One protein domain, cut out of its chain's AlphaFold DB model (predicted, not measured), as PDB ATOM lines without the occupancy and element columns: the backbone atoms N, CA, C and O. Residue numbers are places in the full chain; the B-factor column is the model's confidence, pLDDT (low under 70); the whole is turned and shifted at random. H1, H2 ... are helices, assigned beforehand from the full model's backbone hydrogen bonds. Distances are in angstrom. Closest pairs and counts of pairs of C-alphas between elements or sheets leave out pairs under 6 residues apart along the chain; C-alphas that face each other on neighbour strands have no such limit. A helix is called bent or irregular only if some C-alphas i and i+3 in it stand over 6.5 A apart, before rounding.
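Overview. This is residues 8 to 140 of the 178 residues of the protein "C-phycoerythrin class II gamma chain, linker polypeptide" of Synechococcus sp. WH 8109 (UniProt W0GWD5). A globule of crossed helices is built round H3, which runs through the middle with H2, H4, H5 and H7 packed on it. H1 lies along H5 at one end of the longest axis, H9 reaches away at the other end, a long link runs along one side from H6 to H7, and the loop of residues 112 to 117 sticks out. The printed part has 133 residues with nine named helices, H1 to H9 in chain order, and no named strand; the class is all helix. It is compact, with a radius of gyration of the C-alphas of 14.3 A and spans of 42 by 35 by 30 A.

Arrangement. H1, residues 8 to 15, touches H5, residues 64 to 72, opposite ways at a shallow tilt of 33 degrees, only just short of steep; the closest C-alphas, of Asn 12 and Ile 68, are 6.5 A apart. H3, residues 30 to 42, is the hub, touching four helices. H2, residues 18 to 26, touches H3 at a steep tilt of 50 degrees, closest at C-alphas 25 and 33, 5.3 A. H4, residues 49 to 61, is about perpendicular to H3 at 76 degrees and touches its residues 30 to 35 alone, closest at C-alphas 52 and 34, 6.8 A. H5 touches residues 37 to 42 of H3 alone, closest at C-alphas 72 and 41, 6.9 A. H4 touches H5 too, closest at C-alphas 59 and 67, 5.6 A. H6, residues 75 to 80, touches no helix. H7, residues 100 to 110, touches H3 about perpendicular at 76 degrees, closest at C-alphas 109 and 39, 7.7 A. H8, residues 118 to 121, touches no helix but is near H7. H9, residues 128 to 139, touches H4 at residue 49 alone, 5.4 A from C-alpha 131 to C-alpha 49. Every O i to N i+4 pair is within hydrogen-bond range in H1, H3, H4, H5, H6 and H9; H2 has 4 of 5, H7 has 6 of 7, and H8 is too short for such a pair.

Along the chain. H1 begins at C-alpha 8, (31.356, 5.986, -31.097). H2 is irregular, only just: C-alphas 23 and 26 are 6.6 A apart. H3 spans 17.6 A from C-alpha 30, (50.057, 6.231, -45.974). H4 spans 18.5 A, H7 16.1 A and H9 16.8 A, ending at C-alpha 139, (37.437, 7.967, -68.295).

Size, cuts and confidence. The C-alphas of Phe 10 and Lys 140, the two farthest apart, are 44.1 A apart. The printed part has no cut. The link from H6 to H7, residues 81 to 99, is long. The mean pLDDT of the printed part is 91.0, and no printed residue is under 70.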
ATOM      1  N   ARG A   8      30.647   5.173 -30.102       94.94
ATOM      2  CA  ARG A   8      31.356   5.986 -31.097       94.94
ATOM      3  C   ARG A   8      32.549   6.728 -30.492       94.94
ATOM      4  O   ARG A   8      33.648   6.621 -31.032       94.94
ATOM      5  N   ASP A   9      32.363   7.415 -29.366       94.62
ATOM      6  CA  ASP A   9      33.447   8.157 -28.699       94.62
ATOM      7  C   ASP A   9      34.549   7.216 -28.205       94.62
ATOM      8  O   ASP A   9      35.741   7.510 -28.318       94.62
ATOM      9  N   PHE A  10      34.159   6.040 -27.709       95.06
ATOM     10  CA  PHE A  10      35.102   4.996 -27.330       95.06
ATOM     11  C   PHE A  10      35.929   4.507 -28.529       95.06
ATOM     12  O   PHE A  10      37.154   4.409 -28.432       95.06
ATOM     13  N   VAL A  11      35.288   4.227 -29.670       96.25
ATOM     14  CA  VAL A  11      35.967   3.792 -30.902       96.25
ATOM     15  C   VAL A  11      36.888   4.892 -31.442       96.25
ATOM     16  O   VAL A  11      38.019   4.593 -31.829       96.25
ATOM     17  N   ASN A  12      36.451   6.154 -31.413       96.25
ATOM     18  CA  ASN A  12      37.266   7.308 -31.796       96.25
ATOM     19  C   ASN A  12      38.530   7.410 -30.920       96.25
ATOM     20  O   ASN A  12      39.649   7.428 -31.437       96.25
ATOM     21  N   GLY A  13      38.370   7.362 -29.593       95.94
ATOM     22  CA  GLY A  13      39.493   7.381 -28.652       95.94
ATOM     23  C   GLY A  13      40.440   6.188 -28.823       95.94
ATOM     24  O   GLY A  13      41.661   6.344 -28.760       95.94
ATOM     25  N   LEU A  14      39.900   4.998 -29.108       96.00
ATOM     26  CA  LEU A  14      40.696   3.798 -29.364       96.00
ATOM     27  C   LEU A  14      41.536   3.933 -30.640       96.00
ATOM     28  O   LEU A  14      42.716   3.581 -30.633       96.00
ATOM     29  N   ALA A  15      40.967   4.478 -31.714       96.62
ATOM     30  CA  ALA A  15      41.688   4.712 -32.962       96.62
ATOM     31  C   ALA A  15      42.777   5.795 -32.826       96.62
ATOM     32  O   ALA A  15      43.798   5.734 -33.508       96.62
ATOM     33  N   LYS A  16      42.623   6.741 -31.892       96.88
ATOM     34  CA  LYS A  16      43.652   7.743 -31.555       96.88
ATOM     35  C   LYS A  16      44.722   7.237 -30.584       96.88
ATOM     36  O   LYS A  16      45.717   7.930 -30.349       96.88
ATOM     37  N   SER A  17      44.550   6.043 -30.020       97.56
ATOM     38  CA  SER A  17      45.496   5.474 -29.058       97.56
ATOM     39  C   SER A  17      46.892   5.272 -29.672       97.56
ATOM     40  O   SER A  17      47.014   4.983 -30.869       97.56
ATOM     41  N   PRO A  18      47.970   5.362 -28.867       96.94
ATOM     42  CA  PRO A  18      49.327   5.115 -29.355       96.94
ATOM     43  C   PRO A  18      49.475   3.704 -29.937       96.94
ATOM     44  O   PRO A  18      50.092   3.537 -30.983       96.94
ATOM     45  N   PHE A  19      48.812   2.711 -29.337       95.81
ATOM     46  CA  PHE A  19      48.793   1.337 -29.837       95.81
ATOM     47  C   PHE A  19      48.228   1.236 -31.262       95.81
ATOM     48  O   PHE A  19      48.796   0.545 -32.113       95.81
ATOM     49  N   TYR A  20      47.123   1.931 -31.547       96.56
ATOM     50  CA  TYR A  20      46.540   1.936 -32.887       96.56
ATOM     51  C   TYR A  20      47.464   2.648 -33.885       96.56
ATOM     52  O   TYR A  20      47.724   2.123 -34.970       96.56
ATOM     53  N   LYS A  21      48.030   3.803 -33.505       95.88
ATOM     54  CA  LYS A  21      48.956   4.563 -34.360       95.88
ATOM     55  C   LYS A  21      50.226   3.776 -34.682       95.88
ATOM     56  O   LYS A  21      50.659   3.760 -35.832       95.88
ATOM     57  N   GLU A  22      50.815   3.084 -33.714       95.69
ATOM     58  CA  GLU A  22      52.003   2.254 -33.937       95.69
ATOM     59  C   GLU A  22      51.741   1.165 -34.978       95.69
ATOM     60  O   GLU A  22      52.518   1.020 -35.920       95.69
ATOM     61  N   ASN A  23      50.618   0.455 -34.865       94.00
ATOM     62  CA  ASN A  23      50.299  -0.650 -35.764       94.00
ATOM     63  C   ASN A  23      49.823  -0.181 -37.144       94.00
ATOM     64  O   ASN A  23      50.288  -0.706 -38.154       94.00
ATOM     65  N   TYR A  24      48.942   0.817 -37.215       94.75
ATOM     66  CA  TYR A  24      48.185   1.126 -38.436       94.75
ATOM     67  C   TYR A  24      48.479   2.497 -39.045       94.75
ATOM     68  O   TYR A  24      47.950   2.813 -40.110       94.75
ATOM     69  N   PHE A  25      49.350   3.294 -38.425       94.56
ATOM     70  CA  PHE A  25      49.793   4.574 -38.972       94.56
ATOM     71  C   PHE A  25      51.309   4.609 -39.183       94.56
ATOM     72  O   PHE A  25      51.767   4.665 -40.321       94.56
ATOM     73  N   HIS A  26      52.103   4.496 -38.119       94.19
ATOM     74  CA  HIS A  26      53.563   4.584 -38.192       94.19
ATOM     75  C   HIS A  26      54.196   3.387 -38.898       94.19
ATOM     76  O   HIS A  26      55.213   3.530 -39.578       94.19
ATOM     77  N   SER A  27      53.612   2.193 -38.750       93.00
ATOM     78  CA  SER A  27      54.191   0.998 -39.349       93.00
ATOM     79  C   SER A  27      53.820   0.797 -40.822       93.00
ATOM     80  O   SER A  27      54.396  -0.085 -41.445       93.00
ATOM     81  N   VAL A  28      52.911   1.556 -41.425       94.75
ATOM     82  CA  VAL A  28      52.395   1.246 -42.770       94.75
ATOM     83  C   VAL A  28      52.589   2.400 -43.747       94.75
ATOM     84  O   VAL A  28      52.829   3.537 -43.358       94.75
ATOM     85  N   ALA A  29      52.500   2.113 -45.049       93.62
ATOM     86  CA  ALA A  29      52.464   3.176 -46.050       93.62
ATOM     87  C   ALA A  29      51.191   4.034 -45.872       93.62
ATOM     88  O   ALA A  29      50.150   3.469 -45.532       93.62
ATOM     89  N   PRO A  30      51.208   5.345 -46.190       92.62
ATOM     90  CA  PRO A  30      50.057   6.231 -45.974       92.62
ATOM     91  C   PRO A  30      48.751   5.694 -46.572       92.62
ATOM     92  O   PRO A  30      47.742   5.607 -45.884       92.62
ATOM     93  N   GLN A  31      48.791   5.209 -47.818       93.94
ATOM     94  CA  GLN A  31      47.619   4.616 -48.476       93.94
ATOM     95  C   GLN A  31      47.087   3.375 -47.741       93.94
ATOM     96  O   GLN A  31      45.878   3.212 -47.607       93.94
ATOM     97  N   ARG A  32      47.979   2.528 -47.206       95.00
ATOM     98  CA  ARG A  32      47.594   1.352 -46.413       95.00
ATOM     99  C   ARG A  32      46.956   1.767 -45.087       95.00
ATOM    100  O   ARG A  32      45.983   1.142 -44.687       95.00
ATOM    101  N   GLY A  33      47.472   2.809 -44.438       95.62
ATOM    102  CA  GLY A  33      46.872   3.364 -43.222       95.62
ATOM    103  C   GLY A  33      45.452   3.869 -43.468       95.62
ATOM    104  O   GLY A  33      44.541   3.522 -42.722       95.62
ATOM    105  N   ILE A  34      45.234   4.589 -44.574       96.25
ATOM    106  CA  ILE A  34      43.892   5.020 -44.981       96.25
ATOM    107  C   ILE A  34      42.972   3.816 -45.216       96.25
ATOM    108  O   ILE A  34      41.904   3.751 -44.616       96.25
ATOM    109  N   GLU A  35      43.386   2.832 -46.020       95.25
ATOM    110  CA  GLU A  35      42.584   1.621 -46.267       95.25
ATOM    111  C   GLU A  35      42.170   0.915 -44.968       95.25
ATOM    112  O   GLU A  35      41.022   0.496 -44.823       95.25
ATOM    113  N   LEU A  36      43.099   0.791 -44.016       95.56
ATOM    114  CA  LEU A  36      42.835   0.175 -42.718       95.56
ATOM    115  C   LEU A  36      41.876   1.007 -41.866       95.56
ATOM    116  O   LEU A  36      40.992   0.437 -41.236       95.56
ATOM    117  N   ASN A  37      41.960   2.336 -41.902       96.44
ATOM    118  CA  ASN A  37      40.996   3.191 -41.211       96.44
ATOM    119  C   ASN A  37      39.574   3.016 -41.765       96.44
ATOM    120  O   ASN A  37      38.640   2.835 -40.987       96.44
ATOM    121  N   PHE A  38      39.404   2.972 -43.092       95.62
ATOM    122  CA  PHE A  38      38.104   2.665 -43.709       95.62
ATOM    123  C   PHE A  38      37.595   1.273 -43.303       95.62
ATOM    124  O   PHE A  38      36.423   1.111 -42.957       95.62
ATOM    125  N   LYS A  39      38.488   0.278 -43.262       94.75
ATOM    126  CA  LYS A  39      38.164  -1.081 -42.809       94.75
ATOM    127  C   LYS A  39      37.683  -1.110 -41.359       94.75
ATOM    128  O   LYS A  39      36.672  -1.744 -41.074       94.75
ATOM    129  N   HIS A  40      38.427  -0.486 -40.451       95.44
ATOM    130  CA  HIS A  40      38.205  -0.582 -39.010       95.44
ATOM    131  C   HIS A  40      37.052   0.298 -38.526       95.44
ATOM    132  O   HIS A  40      36.307  -0.126 -37.649       95.44
ATOM    133  N   LEU A  41      36.886   1.492 -39.104       96.12
ATOM    134  CA  LEU A  41      35.887   2.466 -38.655       96.12
ATOM    135  C   LEU A  41      34.584   2.394 -39.449       96.12
ATOM    136  O   LEU A  41      33.516   2.493 -38.859       96.12
ATOM    137  N   LEU A  42      34.652   2.202 -40.768       94.31
ATOM    138  CA  LEU A  42      33.466   2.184 -41.636       94.31
ATOM    139  C   LEU A  42      33.056   0.774 -42.076       94.31
ATOM    140  O   LEU A  42      31.993   0.589 -42.673       94.31
ATOM    141  N   GLY A  43      33.880  -0.242 -41.798       93.38
ATOM    142  CA  GLY A  43      33.564  -1.630 -42.135       93.38
ATOM    143  C   GLY A  43      33.545  -1.924 -43.638       93.38
ATOM    144  O   GLY A  43      32.965  -2.932 -44.063       93.38
ATOM    145  N   ARG A  44      34.148  -1.051 -44.456       93.25
ATOM    146  CA  ARG A  44      34.171  -1.134 -45.924       93.25
ATOM    147  C   ARG A  44      35.536  -0.746 -46.489       93.25
ATOM    148  O   ARG A  44      36.366  -0.169 -45.797       93.25
ATOM    149  N   ALA A  45      35.756  -1.045 -47.766       93.38
ATOM    150  CA  ALA A  45      36.886  -0.499 -48.506       93.38
ATOM    151  C   ALA A  45      36.584   0.939 -48.999       93.38
ATOM    152  O   ALA A  45      35.408   1.315 -49.100       93.38
ATOM    153  N   PRO A  46      37.615   1.737 -49.333       93.38
ATOM    154  CA  PRO A  46      37.428   2.992 -50.062       93.38
ATOM    155  C   PRO A  46      36.749   2.739 -51.417       93.38
ATOM    156  O   PRO A  46      37.062   1.753 -52.088       93.38
ATOM    157  N   LEU A  47      35.821   3.609 -51.821       90.62
ATOM    158  CA  LEU A  47      35.008   3.419 -53.029       90.62
ATOM    159  C   LEU A  47      35.675   3.997 -54.273       90.62
ATOM    160  O   LEU A  47      35.628   3.400 -55.350       90.62
ATOM    161  N   THR A  48      36.293   5.167 -54.130       90.94
ATOM    162  CA  THR A  48      36.917   5.896 -55.236       90.94
ATOM    163  C   THR A  48      38.338   6.312 -54.890       90.94
ATOM    164  O   THR A  48      38.734   6.418 -53.728       90.94
ATOM    165  N   GLN A  49      39.135   6.568 -55.929       91.25
ATOM    166  CA  GLN A  49      40.485   7.100 -55.754       91.25
ATOM    167  C   GLN A  49      40.467   8.497 -55.107       91.25
ATOM    168  O   GLN A  49      41.421   8.865 -54.423       91.25
ATOM    169  N   GLU A  50      39.386   9.253 -55.305       92.62
ATOM    170  CA  GLU A  50      39.191  10.588 -54.739       92.62
ATOM    171  C   GLU A  50      39.008  10.542 -53.220       92.62
ATOM    172  O   GLU A  50      39.646  11.331 -52.530       92.62
ATOM    173  N   GLU A  51      38.236   9.586 -52.681       93.19
ATOM    174  CA  GLU A  51      38.108   9.396 -51.224       93.19
ATOM    175  C   GLU A  51      39.485   9.195 -50.582       93.19
ATOM    176  O   GLU A  51      39.846   9.894 -49.637       93.19
ATOM    177  N   VAL A  52      40.302   8.303 -51.155       94.50
ATOM    178  CA  VAL A  52      41.659   8.035 -50.655       94.50
ATOM    179  C   VAL A  52      42.527   9.291 -50.718       94.50
ATOM    180  O   VAL A  52      43.258   9.583 -49.774       94.50
ATOM    181  N   GLN A  53      42.463  10.050 -51.813       94.44
ATOM    182  CA  GLN A  53      43.233  11.288 -51.952       94.44
ATOM    183  C   GLN A  53      42.797  12.356 -50.950       94.44
ATOM    184  O   GLN A  53      43.657  13.008 -50.362       94.44
ATOM    185  N   ASN A  54      41.494  12.527 -50.735       95.88
ATOM    186  CA  ASN A  54      40.957  13.507 -49.798       95.88
ATOM    187  C   ASN A  54      41.341  13.162 -48.356       95.88
ATOM    188  O   ASN A  54      41.801  14.039 -47.631       95.88
ATOM    189  N   SER A  55      41.272  11.885 -47.969       96.12
ATOM    190  CA  SER A  55      41.735  11.439 -46.652       96.12
ATOM    191  C   SER A  55      43.239  11.652 -46.451       96.12
ATOM    192  O   SER A  55      43.650  12.064 -45.371       96.12
ATOM    193  N   ILE A  56      44.068  11.416 -47.476       95.56
ATOM    194  CA  ILE A  56      45.517  11.683 -47.398       95.56
ATOM    195  C   ILE A  56      45.795  13.182 -47.255       95.56
ATOM    196  O   ILE A  56      46.667  13.561 -46.479       95.56
ATOM    197  N   LYS A  57      45.072  14.033 -47.994       97.00
ATOM    198  CA  LYS A  57      45.209  15.494 -47.893       97.00
ATOM    199  C   LYS A  57      44.845  15.982 -46.496       97.00
ATOM    200  O   LYS A  57      45.670  16.620 -45.860       97.00
ATOM    201  N   LEU A  58      43.678  15.583 -45.992       96.62
ATOM    202  CA  LEU A  58      43.223  15.941 -44.650       96.62
ATOM    203  C   LEU A  58      44.217  15.468 -43.582       96.62
ATOM    204  O   LEU A  58      44.594  16.226 -42.696       96.62
ATOM    205  N   GLN A  59      44.734  14.246 -43.716       95.75
ATOM    206  CA  GLN A  59      45.761  13.728 -42.815       95.75
ATOM    207  C   GLN A  59      47.067  14.539 -42.851       95.75
ATOM    208  O   GLN A  59      47.741  14.651 -41.827       95.75
ATOM    209  N   ALA A  60      47.455  15.060 -44.015       95.88
ATOM    210  CA  ALA A  60      48.659  15.871 -44.169       95.88
ATOM    211  C   ALA A  60      48.474  17.307 -43.652       95.88
ATOM    212  O   ALA A  60      49.435  17.892 -43.158       95.88
ATOM    213  N   GLU A  61      47.267  17.862 -43.768       97.12
ATOM    214  CA  GLU A  61      46.939  19.241 -43.389       97.12
ATOM    215  C   GLU A  61      46.592  19.373 -41.899       97.12
ATOM    216  O   GLU A  61      47.118  20.253 -41.220       97.12
ATOM    217  N   GLU A  62      45.751  18.479 -41.375       96.50
ATOM    218  CA  GLU A  62      45.183  18.565 -40.019       96.50
ATOM    219  C   GLU A  62      45.699  17.464 -39.076       96.50
ATOM    220  O   GLU A  62      45.506  17.514 -37.860       96.50
ATOM    221  N   GLY A  63      46.401  16.468 -39.620       95.56
ATOM    222  CA  GLY A  63      46.978  15.364 -38.861       95.56
ATOM    223  C   GLY A  63      46.082  14.126 -38.774       95.56
ATOM    224  O   GLY A  63      44.990  14.037 -39.333       95.56
ATOM    225  N   PHE A  64      46.578  13.107 -38.067       95.94
ATOM    226  CA  PHE A  64      45.901  11.810 -37.968       95.94
ATOM    227  C   PHE A  64      44.617  11.869 -37.133       95.94
ATOM    228  O   PHE A  64      43.645  11.201 -37.466       95.94
ATOM    229  N   ASP A  65      44.599  12.660 -36.062       96.81
ATOM    230  CA  ASP A  65      43.456  12.687 -35.146       96.81
ATOM    231  C   ASP A  65      42.231  13.326 -35.815       96.81
ATOM    232  O   ASP A  65      41.141  12.765 -35.724       96.81
ATOM    233  N   ALA A  66      42.446  14.390 -36.597       97.00
ATOM    234  CA  ALA A  66      41.423  15.011 -37.434       97.00
ATOM    235  C   ALA A  66      40.861  14.045 -38.490       97.00
ATOM    236  O   ALA A  66      39.660  14.030 -38.754       97.00
ATOM    237  N   LEU A  67      41.702  13.169 -39.059       97.06
ATOM    238  CA  LEU A  67      41.230  12.121 -39.966       97.06
ATOM    239  C   LEU A  67      40.269  11.156 -39.264       97.06
ATOM    240  O   LEU A  67      39.222  10.834 -39.824       97.06
ATOM    241  N   ILE A  68      40.601  10.696 -38.057       97.44
ATOM    242  CA  ILE A  68      39.722   9.800 -37.290       97.44
ATOM    243  C   ILE A  68      38.402  10.494 -36.936       97.44
ATOM    244  O   ILE A  68      37.340   9.882 -37.080       97.44
ATOM    245  N   ASP A  69      38.457  11.771 -36.555       97.25
ATOM    246  CA  ASP A  69      37.263  12.584 -36.307       97.25
ATOM    247  C   ASP A  69      36.399  12.673 -37.564       97.25
ATOM    248  O   ASP A  69      35.236  12.285 -37.530       97.25
ATOM    249  N   SER A  70      36.982  13.008 -38.718       96.94
ATOM    250  CA  SER A  70      36.240  13.082 -39.985       96.94
ATOM    251  C   SER A  70      35.549  11.764 -40.375       96.94
ATOM    252  O   SER A  70      34.462  11.784 -40.953       96.94
ATOM    253  N   LEU A  71      36.149  10.613 -40.048       96.19
ATOM    254  CA  LEU A  71      35.603   9.292 -40.372       96.19
ATOM    255  C   LEU A  71      34.507   8.851 -39.400       96.19
ATOM    256  O   LEU A  71      33.547   8.207 -39.815       96.19
ATOM    257  N   THR A  72      34.642   9.171 -38.116       96.19
ATOM    258  CA  THR A  72      33.637   8.815 -37.100       96.19
ATOM    259  C   THR A  72      32.478   9.808 -37.053       96.19
ATOM    260  O   THR A  72      31.354   9.414 -36.746       96.19
ATOM    261  N   ASP A  73      32.714  11.062 -37.448       95.50
ATOM    262  CA  ASP A  73      31.719  12.136 -37.458       95.50
ATOM    263  C   ASP A  73      30.969  12.290 -38.783       95.50
ATOM    264  O   ASP A  73      30.094  13.150 -38.913       95.50
ATOM    265  N   CYS A  74      31.252  11.437 -39.768       94.69
ATOM    266  CA  CYS A  74      30.548  11.476 -41.040       94.69
ATOM    267  C   CYS A  74      29.100  10.967 -40.925       94.69
ATOM    268  O   CYS A  74      28.760  10.122 -40.092       94.69
ATOM    269  N   ALA A  75      28.243  11.456 -41.828       95.06
ATOM    270  CA  ALA A  75      26.843  11.038 -41.904       95.06
ATOM    271  C   ALA A  75      26.703   9.521 -42.109       95.06
ATOM    272  O   ALA A  75      25.839   8.898 -41.502       95.06
ATOM    273  N   GLU A  76      27.604   8.908 -42.884       93.12
ATOM    274  CA  GLU A  76      27.587   7.463 -43.107       93.12
ATOM    275  C   GLU A  76      27.774   6.675 -41.803       93.12
ATOM    276  O   GLU A  76      27.059   5.703 -41.569       93.12
ATOM    277  N   TYR A  77      28.707   7.083 -40.939       95.25
ATOM    278  CA  TYR A  77      28.919   6.407 -39.659       95.25
ATOM    279  C   TYR A  77      27.664   6.507 -38.782       95.25
ATOM    280  O   TYR A  77      27.215   5.510 -38.212       95.25
ATOM    281  N   ALA A  78      27.063   7.699 -38.721       95.25
ATOM    282  CA  ALA A  78      25.861   7.955 -37.935       95.25
ATOM    283  C   ALA A  78      24.638   7.162 -38.432       95.25
ATOM    284  O   ALA A  78      23.889   6.634 -37.616       95.25
ATOM    285  N   GLU A  79      24.449   7.036 -39.747       93.44
ATOM    286  CA  GLU A  79      23.333   6.284 -40.336       93.44
ATOM    287  C   GLU A  79      23.454   4.768 -40.131       93.44
ATOM    288  O   GLU A  79      22.448   4.062 -40.096       93.44
ATOM    289  N   VAL A  80      24.681   4.256 -40.020       92.75
ATOM    290  CA  VAL A  80      24.952   2.812 -40.068       92.75
ATOM    291  C   VAL A  80      25.164   2.232 -38.680       92.75
ATOM    292  O   VAL A  80      24.627   1.170 -38.369       92.75
ATOM    293  N   PHE A  81      25.953   2.914 -37.851       94.56
ATOM    294  CA  PHE A  81      26.307   2.460 -36.507       94.56
ATOM    295  C   PHE A  81      25.657   3.320 -35.413       94.56
ATOM    296  O   PHE A  81      25.425   2.846 -34.300       94.56
ATOM    297  N   GLY A  82      25.339   4.583 -35.710       94.06
ATOM    298  CA  GLY A  82      24.846   5.523 -34.707       94.06
ATOM    299  C   GLY A  82      25.883   5.775 -33.607       94.06
ATOM    300  O   GLY A  82      27.078   5.896 -33.880       94.06
ATOM    301  N   SER A  83      25.425   5.884 -32.360       93.75
ATOM    302  CA  SER A  83      26.279   6.098 -31.182       93.75
ATOM    303  C   SER A  83      26.623   4.816 -30.422       93.75
ATOM    304  O   SER A  83      27.587   4.821 -29.657       93.75
ATOM    305  N   ASP A  84      25.860   3.738 -30.626       92.75
ATOM    306  CA  ASP A  84      25.807   2.602 -29.692       92.75
ATOM    307  C   ASP A  84      26.255   1.268 -30.312       92.75
ATOM    308  O   ASP A  84      26.412   0.276 -29.601       92.75
ATOM    309  N   ILE A  85      26.474   1.218 -31.630       94.25
ATOM    310  CA  ILE A  85      26.877  -0.002 -32.337       94.25
ATOM    311  C   ILE A  85      28.369   0.064 -32.670       94.25
ATOM    312  O   ILE A  85      28.874   1.062 -33.180       94.25
ATOM    313  N   VAL A  86      29.086  -1.028 -32.398       95.44
ATOM    314  CA  VAL A  86      30.497  -1.170 -32.782       95.44
ATOM    315  C   VAL A  86      30.595  -1.409 -34.295       95.44
ATOM    316  O   VAL A  86      29.849  -2.247 -34.812       95.44
ATOM    317  N   PRO A  87      31.529  -0.754 -35.012       95.50
ATOM    318  CA  PRO A  87      31.744  -1.003 -36.430       95.50
ATOM    319  C   PRO A  87      31.970  -2.479 -36.763       95.50
ATOM    320  O   PRO A  87      32.742  -3.181 -36.109       95.50
ATOM    321  N   TYR A  88      31.316  -2.939 -37.826       93.38
ATOM    322  CA  TYR A  88      31.423  -4.303 -38.331       93.38
ATOM    323  C   TYR A  88      31.602  -4.302 -39.850       93.38
ATOM    324  O   TYR A  88      31.203  -3.369 -40.546       93.38
ATOM    325  N   MET A  89      32.207  -5.367 -40.385       90.81
ATOM    326  CA  MET A  89      32.363  -5.526 -41.830       90.81
ATOM    327  C   MET A  89      30.992  -5.620 -42.504       90.81
ATOM    328  O   MET A  89      30.228  -6.539 -42.225       90.81
ATOM    329  N   ARG A  90      30.729  -4.722 -43.455       87.81
ATOM    330  CA  ARG A  90      29.422  -4.606 -44.117       87.81
ATOM    331  C   ARG A  90      29.465  -4.734 -45.636       87.81
ATOM    332  O   ARG A  90      28.428  -4.857 -46.266       87.81
ATOM    333  N   ALA A  91      30.637  -4.803 -46.264       84.62
ATOM    334  CA  ALA A  91      30.713  -4.902 -47.730       84.62
ATOM    335  C   ALA A  91      30.207  -6.238 -48.329       84.62
ATOM    336  O   ALA A  91      30.406  -6.459 -49.518       84.62
ATOM    337  N   GLY A  92      29.616  -7.137 -47.529       78.81
ATOM    338  CA  GLY A  92      28.983  -8.374 -47.998       78.81
ATOM    339  C   GLY A  92      27.592  -8.159 -48.602       78.81
ATOM    340  O   GLY A  92      27.201  -8.910 -49.494       78.81
ATOM    341  N   ASP A  93      26.888  -7.113 -48.166       81.19
ATOM    342  CA  ASP A  93      25.536  -6.800 -48.617       81.19
ATOM    343  C   ASP A  93      25.530  -5.718 -49.706       81.19
ATOM    344  O   ASP A  93      26.415  -4.864 -49.797       81.19
ATOM    345  N   SER A  94      24.497  -5.740 -50.550       81.25
ATOM    346  CA  SER A  94      24.319  -4.781 -51.649       81.25
ATOM    347  C   SER A  94      23.540  -3.542 -51.193       81.25
ATOM    348  O   SER A  94      22.378  -3.366 -51.557       81.25
ATOM    349  N   TYR A  95      24.167  -2.686 -50.384       80.50
ATOM    350  CA  TYR A  95      23.556  -1.422 -49.955       80.50
ATOM    351  C   TYR A  95      23.383  -0.439 -51.120       80.50
ATOM    352  O   TYR A  95      24.221  -0.356 -52.022       80.50
ATOM    353  N   ALA A  96      22.307   0.348 -51.078       77.50
ATOM    354  CA  ALA A  96      22.078   1.416 -52.043       77.50
ATOM    355  C   ALA A  96      23.240   2.427 -52.019       77.50
ATOM    356  O   ALA A  96      23.700   2.826 -50.953       77.50
ATOM    357  N   GLY A  97      23.732   2.814 -53.199       79.94
ATOM    358  CA  GLY A  97      24.873   3.727 -53.345       79.94
ATOM    359  C   GLY A  97      26.253   3.058 -53.329       79.94
ATOM    360  O   GLY A  97      27.233   3.707 -53.685       79.94
ATOM    361  N   MET A  98      26.354   1.763 -53.003       83.25
ATOM    362  CA  MET A  98      27.628   1.037 -53.029       83.25
ATOM    363  C   MET A  98      27.906   0.414 -54.401       83.25
ATOM    364  O   MET A  98      27.034  -0.176 -55.040       83.25
ATOM    365  N   MET A  99      29.156   0.516 -54.856       84.00
ATOM    366  CA  MET A  99      29.612  -0.113 -56.098       84.00
ATOM    367  C   MET A  99      29.840  -1.617 -55.901       84.00
ATOM    368  O   MET A  99      30.391  -2.037 -54.886       84.00
ATOM    369  N   THR A 100      29.539  -2.440 -56.914       84.50
ATOM    370  CA  THR A 100      29.822  -3.893 -56.879       84.50
ATOM    371  C   THR A 100      31.314  -4.201 -56.698       84.50
ATOM    372  O   THR A 100      31.679  -5.217 -56.111       84.50
ATOM    373  N   SER A 101      32.201  -3.313 -57.161       85.81
ATOM    374  CA  SER A 101      33.649  -3.416 -56.938       85.81
ATOM    375  C   SER A 101      34.035  -3.362 -55.457       85.81
ATOM    376  O   SER A 101      35.041  -3.966 -55.086       85.81
ATOM    377  N   SER A 102      33.228  -2.714 -54.610       87.62
ATOM    378  CA  SER A 102      33.476  -2.586 -53.168       87.62
ATOM    379  C   SER A 102      33.548  -3.949 -52.474       87.62
ATOM    380  O   SER A 102      34.430  -4.169 -51.647       87.62
ATOM    381  N   PHE A 103      32.711  -4.912 -52.880       88.94
ATOM    382  CA  PHE A 103      32.764  -6.285 -52.362       88.94
ATOM    383  C   PHE A 103      34.128  -6.939 -52.630       88.94
ATOM    384  O   PHE A 103      34.756  -7.499 -51.728       88.94
ATOM    385  N   ASN A 104      34.621  -6.831 -53.869       89.06
ATOM    386  CA  ASN A 104      35.916  -7.397 -54.254       89.06
ATOM    387  C   ASN A 104      37.067  -6.703 -53.513       89.06
ATOM    388  O   ASN A 104      37.970  -7.375 -53.017       89.06
ATOM    389  N   MET A 105      37.007  -5.376 -53.387       90.12
ATOM    390  CA  MET A 105      38.009  -4.598 -52.659       90.12
ATOM    391  C   MET A 105      38.040  -4.951 -51.177       90.12
ATOM    392  O   MET A 105      39.115  -5.178 -50.622       90.12
ATOM    393  N   MET A 106      36.875  -5.064 -50.539       91.38
ATOM    394  CA  MET A 106      36.803  -5.460 -49.139       91.38
ATOM    395  C   MET A 106      37.320  -6.882 -48.941       91.38
ATOM    396  O   MET A 106      38.020  -7.140 -47.970       91.38
ATOM    397  N   ARG A 107      37.061  -7.804 -49.873       89.62
ATOM    398  CA  ARG A 107      37.614  -9.162 -49.806       89.62
ATOM    399  C   ARG A 107      39.142  -9.183 -49.898       89.62
ATOM    400  O   ARG A 107      39.783  -9.932 -49.163       89.62
ATOM    401  N   GLU A 108      39.730  -8.353 -50.756       89.69
ATOM    402  CA  GLU A 108      41.189  -8.204 -50.848       89.69
ATOM    403  C   GLU A 108      41.810  -7.568 -49.597       89.69
ATOM    404  O   GLU A 108      42.972  -7.838 -49.278       89.69
ATOM    405  N   LEU A 109      41.036  -6.744 -48.888       89.50
ATOM    406  CA  LEU A 109      41.458  -6.006 -47.701       89.50
ATOM    407  C   LEU A 109      41.239  -6.771 -46.383       89.50
ATOM    408  O   LEU A 109      42.032  -6.663 -45.448       89.50
ATOM    409  N   ALA A 110      40.150  -7.529 -46.278       84.00
ATOM    410  CA  ALA A 110      39.830  -8.373 -45.131       84.00
ATOM    411  C   ALA A 110      40.603  -9.699 -45.172       84.00
ATOM    412  O   ALA A 110      40.910 -10.274 -44.132       84.00
ATOM    413  N   GLY A 111      41.004 -10.139 -46.366       79.38
ATOM    414  CA  GLY A 111      41.584 -11.453 -46.592       79.38
ATOM    415  C   GLY A 111      40.512 -12.533 -46.727       79.38
ATOM    416  O   GLY A 111      39.368 -12.390 -46.309       79.38
ATOM    417  N   THR A 112      40.890 -13.655 -47.334       73.00
ATOM    418  CA  THR A 112      39.976 -14.776 -47.619       73.00
ATOM    419  C   THR A 112      39.844 -15.775 -46.470       73.00
ATOM    420  O   THR A 112      39.112 -16.755 -46.594       73.00
ATOM    421  N   LYS A 113      40.573 -15.564 -45.371       75.44
ATOM    422  CA  LYS A 113      40.667 -16.488 -44.238       75.44
ATOM    423  C   LYS A 113      40.196 -15.792 -42.963       75.44
ATOM    424  O   LYS A 113      40.537 -14.641 -42.727       75.44
ATOM    425  N   VAL A 114      39.496 -16.540 -42.116       72.50
ATOM    426  CA  VAL A 114      38.948 -16.079 -40.825       72.50
ATOM    427  C   VAL A 114      40.008 -15.778 -39.756       72.50
ATOM    428  O   VAL A 114      39.717 -15.071 -38.802       72.50
ATOM    429  N   ALA A 115      41.238 -16.274 -39.912       81.50
ATOM    430  CA  ALA A 115      42.329 -16.083 -38.954       81.50
ATOM    431  C   ALA A 115      43.510 -15.353 -39.608       81.50
ATOM    432  O   ALA A 115      44.549 -15.952 -39.890       81.50
ATOM    433  N   VAL A 116      43.334 -14.064 -39.910       85.50
ATOM    434  CA  VAL A 116      44.396 -13.225 -40.482       85.50
ATOM    435  C   VAL A 116      44.449 -11.888 -39.765       85.50
ATOM    436  O   VAL A 116      43.447 -11.190 -39.661       85.50
ATOM    437  N   SER A 117      45.643 -11.528 -39.299       88.94
ATOM    438  CA  SER A 117      45.929 -10.196 -38.771       88.94
ATOM    439  C   SER A 117      46.282  -9.240 -39.907       88.94
ATOM    440  O   SER A 117      46.995  -9.618 -40.840       88.94
ATOM    441  N   ASP A 118      45.866  -7.981 -39.791       90.31
ATOM    442  CA  ASP A 118      46.245  -6.917 -40.723       90.31
ATOM    443  C   ASP A 118      47.760  -6.704 -40.817       90.31
ATOM    444  O   ASP A 118      48.267  -6.413 -41.903       90.31
ATOM    445  N   ASN A 119      48.492  -6.967 -39.729       88.06
ATOM    446  CA  ASN A 119      49.956  -6.908 -39.707       88.06
ATOM    447  C   ASN A 119      50.585  -8.020 -40.567       88.06
ATOM    448  O   ASN A 119      51.628  -7.815 -41.188       88.06
ATOM    449  N   ALA A 120      49.934  -9.185 -40.661       88.12
ATOM    450  CA  ALA A 120      50.402 -10.309 -41.477       88.12
ATOM    451  C   ALA A 120      50.126 -10.114 -42.980       88.12
ATOM    452  O   ALA A 120      50.744 -10.781 -43.809       88.12
ATOM    453  N   GLN A 121      49.225  -9.198 -43.349       85.69
ATOM    454  CA  GLN A 121      48.894  -8.896 -44.749       85.69
ATOM    455  C   GLN A 121      49.872  -7.914 -45.416       85.69
ATOM    456  O   GLN A 121      49.749  -7.623 -46.609       85.69
ATOM    457  N   GLY A 122      50.875  -7.444 -44.673       88.44
ATOM    458  CA  GLY A 122      51.922  -6.560 -45.166       88.44
ATOM    459  C   GLY A 122      51.589  -5.070 -45.051       88.44
ATOM    460  O   GLY A 122      50.499  -4.653 -44.670       88.44
ATOM    461  N   ARG A 123      52.592  -4.248 -45.383       90.50
ATOM    462  CA  ARG A 123      52.616  -2.796 -45.112       90.50
ATOM    463  C   ARG A 123      52.193  -1.933 -46.312       90.50
ATOM    464  O   ARG A 123      52.163  -0.710 -46.209       90.50
ATOM    465  N   ARG A 124      51.919  -2.558 -47.464       92.19
ATOM    466  CA  ARG A 124      51.557  -1.896 -48.730       92.19
ATOM    467  C   ARG A 124      50.047  -1.936 -48.961       92.19
ATOM    468  O   ARG A 124      49.382  -2.863 -48.512       92.19
ATOM    469  N   SER A 125      49.547  -0.951 -49.701       92.19
ATOM    470  CA  SER A 125      48.144  -0.869 -50.119       92.19
ATOM    471  C   SER A 125      47.708  -2.074 -50.946       92.19
ATOM    472  O   SER A 125      48.472  -2.562 -51.783       92.19
ATOM    473  N   ARG A 126      46.461  -2.510 -50.755       90.69
ATOM    474  CA  ARG A 126      45.842  -3.617 -51.504       90.69
ATOM    475  C   ARG A 126      44.822  -3.121 -52.533       90.69
ATOM    476  O   ARG A 126      44.600  -3.798 -53.534       90.69
ATOM    477  N   THR A 127      44.245  -1.936 -52.330       90.50
ATOM    478  CA  THR A 127      43.141  -1.407 -53.150       90.50
ATOM    479  C   THR A 127      43.582  -0.358 -54.172       90.50
ATOM    480  O   THR A 127      42.935  -0.236 -55.210       90.50
ATOM    481  N   THR A 128      44.722   0.323 -53.975       89.12
ATOM    482  CA  THR A 128      45.194   1.412 -54.862       89.12
ATOM    483  C   THR A 128      45.227   1.034 -56.343       89.12
ATOM    484  O   THR A 128      44.757   1.795 -57.181       89.12
ATOM    485  N   MET A 129      45.761  -0.140 -56.696       88.12
ATOM    486  CA  MET A 129      45.843  -0.551 -58.107       88.12
ATOM    487  C   MET A 129      44.460  -0.780 -58.721       88.12
ATOM    488  O   MET A 129      44.234  -0.439 -59.881       88.12
ATOM    489  N   GLN A 130      43.525  -1.325 -57.942       89.00
ATOM    490  CA  GLN A 130      42.157  -1.565 -58.395       89.00
ATOM    491  C   GLN A 130      41.377  -0.249 -58.527       89.00
ATOM    492  O   GLN A 130      40.684  -0.059 -59.523       89.00
ATOM    493  N   LEU A 131      41.542   0.677 -57.576       89.44
ATOM    494  CA  LEU A 131      40.936   2.012 -57.618       89.44
ATOM    495  C   LEU A 131      41.470   2.836 -58.794       89.44
ATOM    496  O   LEU A 131      40.688   3.419 -59.544       89.44
ATOM    497  N   ALA A 132      42.786   2.823 -59.016       87.75
ATOM    498  CA  ALA A 132      43.409   3.510 -60.143       87.75
ATOM    499  C   ALA A 132      42.935   2.943 -61.492       87.75
ATOM    500  O   ALA A 132      42.576   3.699 -62.394       87.75
ATOM    501  N   ALA A 133      42.872   1.614 -61.628       87.12
ATOM    502  CA  ALA A 133      42.359   0.973 -62.838       87.12
ATOM    503  C   ALA A 133      40.874   1.303 -63.085       87.12
ATOM    504  O   ALA A 133      40.489   1.580 -64.224       87.12
ATOM    505  N   ALA A 134      40.052   1.319 -62.030       84.25
ATOM    506  CA  ALA A 134      38.643   1.691 -62.118       84.25
ATOM    507  C   ALA A 134      38.462   3.155 -62.554       84.25
ATOM    508  O   ALA A 134      37.661   3.427 -63.448       84.25
ATOM    509  N   ALA A 135      39.257   4.079 -62.003       82.81
ATOM    510  CA  ALA A 135      39.246   5.488 -62.397       82.81
ATOM    511  C   ALA A 135      39.601   5.675 -63.885       82.81
ATOM    512  O   ALA A 135      38.898   6.374 -64.614       82.81
ATOM    513  N   ILE A 136      40.635   4.978 -64.374       81.25
ATOM    514  CA  ILE A 136      41.023   5.011 -65.796       81.25
ATOM    515  C   ILE A 136      39.912   4.436 -66.686       81.25
ATOM    516  O   ILE A 136      39.640   4.971 -67.763       81.25
ATOM    517  N   SER A 137      39.261   3.351 -66.258       77.94
ATOM    518  CA  SER A 137      38.174   2.740 -67.028       77.94
ATOM    519  C   SER A 137      36.944   3.640 -67.130       77.94
ATOM    520  O   SER A 137      36.291   3.606 -68.169       77.94
ATOM    521  N   MET A 138      36.624   4.431 -66.099       71.56
ATOM    522  CA  MET A 138      35.517   5.397 -66.152       71.56
ATOM    523  C   MET A 138      35.774   6.519 -67.167       71.56
ATOM    524  O   MET A 138      34.842   6.981 -67.817       71.56
ATOM    525  N   MET A 139      37.036   6.914 -67.353       70.31
ATOM    526  CA  MET A 139      37.437   7.967 -68.295       70.31
ATOM    527  C   MET A 139      37.446   7.500 -69.763       70.31
ATOM    528  O   MET A 139      37.417   8.322 -70.680       70.31
ATOM    529  N   LYS A 140      37.508   6.186 -70.028       70.06
ATOM    530  CA  LYS A 140      37.502   5.667 -71.403       70.06
ATOM    531  C   LYS A 140      36.084   5.723 -71.985       70.06
ATOM    532  O   LYS A 140      35.216   5.004 -71.489       70.06
TER     533      LYS A 140